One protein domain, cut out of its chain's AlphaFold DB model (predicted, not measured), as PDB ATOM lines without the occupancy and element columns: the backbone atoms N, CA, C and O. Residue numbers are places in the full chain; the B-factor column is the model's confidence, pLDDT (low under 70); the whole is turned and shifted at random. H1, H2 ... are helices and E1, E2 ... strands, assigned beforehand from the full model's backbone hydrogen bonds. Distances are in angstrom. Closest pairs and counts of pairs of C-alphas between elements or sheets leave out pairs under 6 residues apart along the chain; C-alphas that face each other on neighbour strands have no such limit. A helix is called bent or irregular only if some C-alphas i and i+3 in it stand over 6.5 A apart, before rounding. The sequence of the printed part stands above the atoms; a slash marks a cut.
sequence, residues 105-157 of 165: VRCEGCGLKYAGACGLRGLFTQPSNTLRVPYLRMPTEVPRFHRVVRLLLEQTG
ATOM      1  N   VAL A 105     274.248 220.987 138.003       78.38
ATOM      2  CA  VAL A 105     274.318 222.448 138.036       78.38
ATOM      3  C   VAL A 105     273.689 222.932 139.333       78.38
ATOM      4  O   VAL A 105     272.579 222.520 139.671       78.38
ATOM      5  N   ARG A 106     274.379 223.830 140.042       78.19
ATOM      6  CA  ARG A 106     273.832 224.600 141.162       78.19
ATOM      7  C   ARG A 106     274.052 226.086 140.891       78.19
ATOM      8  O   ARG A 106     275.181 226.539 140.781       78.19
ATOM      9  N   CYS A 107     272.962 226.828 140.793       77.06
ATOM     10  CA  CYS A 107     272.925 228.272 140.605       77.06
ATOM     11  C   CYS A 107     272.575 228.919 141.943       77.06
ATOM     12  O   CYS A 107     271.464 228.730 142.439       77.06
ATOM     13  N   GLU A 108     273.493 229.681 142.529       77.75
ATOM     14  CA  GLU A 108     273.223 230.365 143.799       77.75
ATOM     15  C   GLU A 108     272.289 231.567 143.630       77.75
ATOM     16  O   GLU A 108     271.406 231.757 144.458       77.75
ATOM     17  N   GLY A 109     272.394 232.315 142.524       77.94
ATOM     18  CA  GLY A 109     271.547 233.493 142.288       77.94
ATOM     19  C   GLY A 109     270.073 233.159 142.034       77.94
ATOM     20  O   GLY A 109     269.178 233.808 142.561       77.94
ATOM     21  N   CYS A 110     269.806 232.116 141.246       72.75
ATOM     22  CA  CYS A 110     268.451 231.707 140.863       72.75
ATOM     23  C   CYS A 110     267.908 230.515 141.673       72.75
ATOM     24  O   CYS A 110     266.736 230.150 141.559       72.75
ATOM     25  N   GLY A 111     268.750 229.880 142.494       68.94
ATOM     26  CA  GLY A 111     268.404 228.693 143.278       68.94
ATOM     27  C   GLY A 111     268.197 227.416 142.452       68.94
ATOM     28  O   GLY A 111     267.686 226.431 142.985       68.94
ATOM     29  N   LEU A 112     268.556 227.413 141.162       71.88
ATOM     30  CA  LEU A 112     268.435 226.238 140.295       71.88
ATOM     31  C   LEU A 112     269.392 225.142 140.766       71.88
ATOM     32  O   LEU A 112     270.590 225.378 140.910       71.88
ATOM     33  N   LYS A 113     268.869 223.932 140.951       73.38
ATOM     34  CA  LYS A 113     269.659 222.720 141.154       73.38
ATOM     35  C   LYS A 113     269.177 221.673 140.171       73.38
ATOM     36  O   LYS A 113     267.978 221.457 140.069       73.38
ATOM     37  N   TYR A 114     270.097 221.060 139.449       72.31
ATOM     38  CA  TYR A 114     269.806 220.026 138.468       72.31
ATOM     39  C   TYR A 114     270.884 218.953 138.540       72.31
ATOM     40  O   TYR A 114     272.063 219.282 138.628       72.31
ATOM     41  N   ALA A 115     270.484 217.685 138.483       72.62
ATOM     42  CA  ALA A 115     271.391 216.546 138.416       72.62
ATOM     43  C   ALA A 115     270.936 215.616 137.288       72.62
ATOM     44  O   ALA A 115     269.919 214.932 137.417       72.62
ATOM     45  N   GLY A 116     271.686 215.599 136.184       62.88
ATOM     46  CA  GLY A 116     271.312 214.859 134.978       62.88
ATOM     47  C   GLY A 116     271.235 213.343 135.176       62.88
ATOM     48  O   GLY A 116     270.347 212.708 134.616       62.88
ATOM     49  N   ALA A 117     272.089 212.772 136.036       60.00
ATOM     50  CA  ALA A 117     272.092 211.333 136.344       60.00
ATOM     51  C   ALA A 117     270.790 210.829 136.983       60.00
ATOM     52  O   ALA A 117     270.461 209.654 136.879       60.00
ATOM     53  N   CYS A 118     270.029 211.700 137.648       58.50
ATOM     54  CA  CYS A 118     268.831 211.294 138.379       58.50
ATOM     55  C   CYS A 118     267.533 211.514 137.579       58.50
ATOM     56  O   CYS A 118     266.439 211.377 138.137       58.50
ATOM     57  N   GLY A 119     267.625 211.876 136.293       63.12
ATOM     58  CA  GLY A 119     266.472 212.115 135.420       63.12
ATOM     59  C   GLY A 119     265.443 213.071 136.042       63.12
ATOM     60  O   GLY A 119     265.795 214.071 136.666       63.12
ATOM     61  N   LEU A 120     264.151 212.736 135.935       58.62
ATOM     62  CA  LEU A 120     263.058 213.521 136.531       58.62
ATOM     63  C   LEU A 120     263.166 213.643 138.063       58.62
ATOM     64  O   LEU A 120     262.780 214.661 138.625       58.62
ATOM     65  N   ARG A 121     263.746 212.657 138.760       59.12
ATOM     66  CA  ARG A 121     263.952 212.726 140.220       59.12
ATOM     67  C   ARG A 121     265.055 213.709 140.603       59.12
ATOM     68  O   ARG A 121     264.948 214.351 141.640       59.12
ATOM     69  N   GLY A 122     266.062 213.876 139.744       57.03
ATOM     70  CA  GLY A 122     267.099 214.904 139.877       57.03
ATOM     71  C   GLY A 122     266.531 216.315 139.830       57.03
ATOM     72  O   GLY A 122     267.059 217.216 140.482       57.03
ATOM     73  N   LEU A 123     265.405 216.477 139.124       59.72
ATOM     74  CA  LEU A 123     264.654 217.718 139.119       59.72
ATOM     75  C   LEU A 123     263.877 217.915 140.445       59.72
ATOM     76  O   LEU A 123     263.867 218.989 141.036       59.72
ATOM     77  N   PHE A 124     263.270 216.883 141.010       60.75
ATOM     78  CA  PHE A 124     262.420 217.045 142.202       60.75
ATOM     79  C   PHE A 124     263.145 216.889 143.549       60.75
ATOM     80  O   PHE A 124     262.509 216.652 144.570       60.75
ATOM     81  N   THR A 125     264.467 217.076 143.581       57.94
ATOM     82  CA  THR A 125     265.292 216.960 144.802       57.94
ATOM     83  C   THR A 125     264.973 218.006 145.880       57.94
ATOM     84  O   THR A 125     265.335 217.810 147.038       57.94
ATOM     85  N   GLN A 126     264.271 219.096 145.539       62.09
ATOM     86  CA  GLN A 126     263.702 220.035 146.512       62.09
ATOM     87  C   GLN A 126     262.223 220.341 146.202       62.09
ATOM     88  O   GLN A 126     261.924 220.786 145.090       62.09
ATOM     89  N   PRO A 127     261.306 220.223 147.188       60.16
ATOM     90  CA  PRO A 127     259.872 220.487 147.006       60.16
ATOM     91  C   PRO A 127     259.543 221.947 146.637       60.16
ATOM     92  O   PRO A 127     258.480 222.246 146.097       60.16
ATOM     93  N   SER A 128     260.473 222.878 146.855       63.50
ATOM     94  CA  SER A 128     260.349 224.268 146.405       63.50
ATOM     95  C   SER A 128     260.527 224.440 144.889       63.50
ATOM     96  O   SER A 128     260.015 225.402 144.322       63.50
ATOM     97  N   ASN A 129     261.234 223.526 144.211       62.41
ATOM     98  CA  ASN A 129     261.434 223.582 142.758       62.41
ATOM     99  C   ASN A 129     260.274 222.947 141.977       62.41
ATOM    100  O   ASN A 129     260.000 223.382 140.862       62.41
ATOM    101  N   THR A 130     259.527 222.008 142.571       61.91
ATOM    102  CA  THR A 130     258.276 221.453 142.005       61.91
ATOM    103  C   THR A 130     257.211 222.515 141.732       61.91
ATOM    104  O   THR A 130     256.359 222.303 140.883       61.91
ATOM    105  N   LEU A 131     257.252 223.654 142.432       65.69
ATOM    106  CA  LEU A 131     256.277 224.744 142.292       65.69
ATOM    107  C   LEU A 131     256.772 225.888 141.392       65.69
ATOM    108  O   LEU A 131     256.047 226.851 141.151       65.69
ATOM    109  N   ARG A 132     258.005 225.812 140.876       68.44
ATOM    110  CA  ARG A 132     258.582 226.864 140.031       68.44
ATOM    111  C   ARG A 132     258.295 226.582 138.561       68.44
ATOM    112  O   ARG A 132     258.908 225.716 137.947       68.44
ATOM    113  N   VAL A 133     257.405 227.372 137.967       67.06
ATOM    114  CA  VAL A 133     257.001 227.249 136.553       67.06
ATOM    115  C   VAL A 133     258.186 227.193 135.566       67.06
ATOM    116  O   VAL A 133     258.166 226.317 134.699       67.06
ATOM    117  N   PRO A 134     259.246 228.026 135.678       68.31
ATOM    118  CA  PRO A 134     260.399 227.930 134.771       68.31
ATOM    119  C   PRO A 134     261.124 226.582 134.862       68.31
ATOM    120  O   PRO A 134     261.674 226.090 133.880       68.31
ATOM    121  N   TYR A 135     261.090 225.959 136.038       67.94
ATOM    122  CA  TYR A 135     261.752 224.695 136.307       67.94
ATOM    123  C   TYR A 135     261.037 223.508 135.665       67.94
ATOM    124  O   TYR A 135     261.666 222.667 135.033       67.94
ATOM    125  N   LEU A 136     259.708 223.483 135.771       69.81
ATOM    126  CA  LEU A 136     258.868 222.453 135.161       69.81
ATOM    127  C   LEU A 136     258.890 222.504 133.627       69.81
ATOM    128  O   LEU A 136     258.653 221.489 132.977       69.81
ATOM    129  N   ARG A 137     259.193 223.671 133.045       71.31
ATOM    130  CA  ARG A 137     259.340 223.832 131.591       71.31
ATOM    131  C   ARG A 137     260.667 223.293 131.062       71.31
ATOM    132  O   ARG A 137     260.688 222.757 129.958       71.31
ATOM    133  N   MET A 138     261.754 223.373 131.831       74.00
ATOM    134  CA  MET A 138     263.093 222.984 131.367       74.00
ATOM    135  C   MET A 138     263.169 221.559 130.768       74.00
ATOM    136  O   MET A 138     263.697 221.430 129.663       74.00
ATOM    137  N   PRO A 139     262.574 220.505 131.371       73.75
ATOM    138  CA  PRO A 139     262.567 219.163 130.782       73.75
ATOM    139  C   PRO A 139     261.917 219.084 129.399       73.75
ATOM    140  O   PRO A 139     262.292 218.228 128.604       73.75
ATOM    141  N   THR A 140     260.957 219.966 129.100       77.38
ATOM    142  CA  THR A 140     260.302 220.030 127.781       77.38
ATOM    143  C   THR A 140     261.136 220.786 126.745       77.38
ATOM    144  O   THR A 140     261.050 220.492 125.553       77.38
ATOM    145  N   GLU A 141     262.009 221.695 127.187       78.56
ATOM    146  CA  GLU A 141     262.907 222.452 126.307       78.56
ATOM    147  C   GLU A 141     264.099 221.607 125.825       78.56
ATOM    148  O   GLU A 141     264.559 221.786 124.700       78.56
ATOM    149  N   VAL A 142     264.565 220.624 126.607       77.56
ATOM    150  CA  VAL A 142     265.667 219.718 126.215       77.56
ATOM    151  C   VAL A 142     265.374 218.935 124.918       77.56
ATOM    152  O   VAL A 142     266.152 219.044 123.965       77.56
ATOM    153  N   PRO A 143     264.270 218.170 124.790       79.00
ATOM    154  CA  PRO A 143     263.968 217.457 123.549       79.00
ATOM    155  C   PRO A 143     263.664 218.415 122.391       79.00
ATOM    156  O   PRO A 143     264.003 218.108 121.243       79.00
ATOM    157  N   ARG A 144     263.081 219.590 122.675       82.62
ATOM    158  CA  ARG A 144     262.865 220.645 121.676       82.62
ATOM    159  C   ARG A 144     264.193 221.150 121.116       82.62
ATOM    160  O   ARG A 144     264.340 221.196 119.898       82.62
ATOM    161  N   PHE A 145     265.162 221.453 121.975       83.50
ATOM    162  CA  PHE A 145     266.506 221.864 121.576       83.50
ATOM    163  C   PHE A 145     267.165 220.806 120.688       83.50
ATOM    164  O   PHE A 145     267.584 221.116 119.578       83.50
ATOM    165  N   HIS A 146     267.157 219.533 121.102       80.06
ATOM    166  CA  HIS A 146     267.732 218.446 120.299       80.06
ATOM    167  C   HIS A 146     267.050 218.296 118.929       80.06
ATOM    168  O   HIS A 146     267.701 217.932 117.950       80.06
ATOM    169  N   ARG A 147     265.738 218.549 118.839       84.25
ATOM    170  CA  ARG A 147     265.010 218.550 117.562       84.25
ATOM    171  C   ARG A 147     265.439 219.715 116.672       84.25
ATOM    172  O   ARG A 147     265.710 219.484 115.503       84.25
ATOM    173  N   VAL A 148     265.521 220.929 117.218       85.50
ATOM    174  CA  VAL A 148     265.955 222.121 116.472       85.50
ATOM    175  C   VAL A 148     267.394 221.967 115.986       85.50
ATOM    176  O   VAL A 148     267.658 222.214 114.818       85.50
ATOM    177  N   VAL A 149     268.302 221.483 116.838       84.00
ATOM    178  CA  VAL A 149     269.700 221.227 116.460       84.00
ATOM    179  C   VAL A 149     269.789 220.200 115.335       84.00
ATOM    180  O   VAL A 149     270.530 220.420 114.386       84.00
ATOM    181  N   ARG A 150     269.019 219.103 115.391       82.88
ATOM    182  CA  ARG A 150     268.988 218.119 114.295       82.88
ATOM    183  C   ARG A 150     268.508 218.728 112.983       82.88
ATOM    184  O   ARG A 150     269.180 218.556 111.977       82.88
ATOM    185  N   LEU A 151     267.411 219.484 113.016       85.44
ATOM    186  CA  LEU A 151     266.890 220.163 111.828       85.44
ATOM    187  C   LEU A 151     267.899 221.165 111.255       85.44
ATOM    188  O   LEU A 151     268.051 221.249 110.043       85.44
ATOM    189  N   LEU A 152     268.620 221.889 112.114       84.69
ATOM    190  CA  LEU A 152     269.666 222.810 111.680       84.69
ATOM    191  C   LEU A 152     270.835 222.054 111.032       84.69
ATOM    192  O   LEU A 152     271.271 222.418 109.946       84.69
ATOM    193  N   LEU A 153     271.306 220.962 111.640       82.38
ATOM    194  CA  LEU A 153     272.371 220.126 111.069       82.38
ATOM    195  C   LEU A 153     271.973 219.512 109.717       82.38
ATOM    196  O   LEU A 153     272.811 219.398 108.829       82.38
ATOM    197  N   GLU A 154     270.701 219.152 109.551       82.00
ATOM    198  CA  GLU A 154     270.147 218.646 108.290       82.00
ATOM    199  C   GLU A 154     270.036 219.743 107.216       82.00
ATOM    200  O   GLU A 154     270.264 219.470 106.041       82.00
ATOM    201  N   GLN A 155     269.728 220.984 107.605       77.56
ATOM    202  CA  GLN A 155     269.598 222.124 106.686       77.56
ATOM    203  C   GLN A 155     270.935 222.733 106.264       77.56
ATOM    204  O   GLN A 155     271.037 223.246 105.153       77.56
ATOM    205  N   THR A 156     271.949 222.702 107.133       67.56
ATOM    206  CA  THR A 156     273.226 223.383 106.853       67.56
ATOM    207  C   THR A 156     274.176 222.537 106.001       67.56
ATOM    208  O   THR A 156     275.162 223.064 105.502       67.56
ATOM    209  N   GLY A 157     273.896 221.241 105.802       54.12
ATOM    210  CA  GLY A 157     274.872 220.311 105.232       54.12
ATOM    211  C   GLY A 157     276.109 220.190 106.134       54.12
ATOM    212  O   GLY A 157     276.483 221.096 106.871       54.12
TER     213      GLY A 157
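Overview. This is residues 105 to 157 of the 165 residues of an uncharacterized protein of Streptomyces populi (UniProt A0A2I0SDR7). A small head of E1, H1, loops and residues 133 to 139 of H2 bears one long helical arm, residues 140 to 156 of H2, which sticks out and makes the longest axis. The 53 printed residues have one named strand and two named helices, in the order E1, H1, H2: mostly helix. The whole is loose, radius of gyration of the C-alphas 14.0 A, spanning 43 by 22 by 18 A.

Along the chain. E1, residues 113 to 115, begins at C-alpha (269.659, 222.720, 141.154). H1, residues 116 to 123, is irregular: C-alphas 117 and 120 are 9.3 A apart. H2, residues 133 to 156, is 34.1 A long, ends at C-alpha (273.226, 223.383, 106.853), and is only just irregular, C-alphas 136 and 139 being 6.6 A apart.

Arrangement. E1 pairs with no named strand; residues 105 to 106 pair antiparallel with its residues 113 to 114. The closest C-alphas of E1 and H1, Ala 115 and Gly 122, are 4.8 A apart. H1 and H2 are near each other; E1 and H2 are apart. H2 has a kink of 44 degrees near residue 140. O i to N i+4 pairs within hydrogen-bond range are 2 of 4 in H1, 16 of 20 in H2.

Size, cuts and confidence. The printed part has no cut and no long link. Residues 111, 116 to 136 and 156 to 157 have pLDDT under 70.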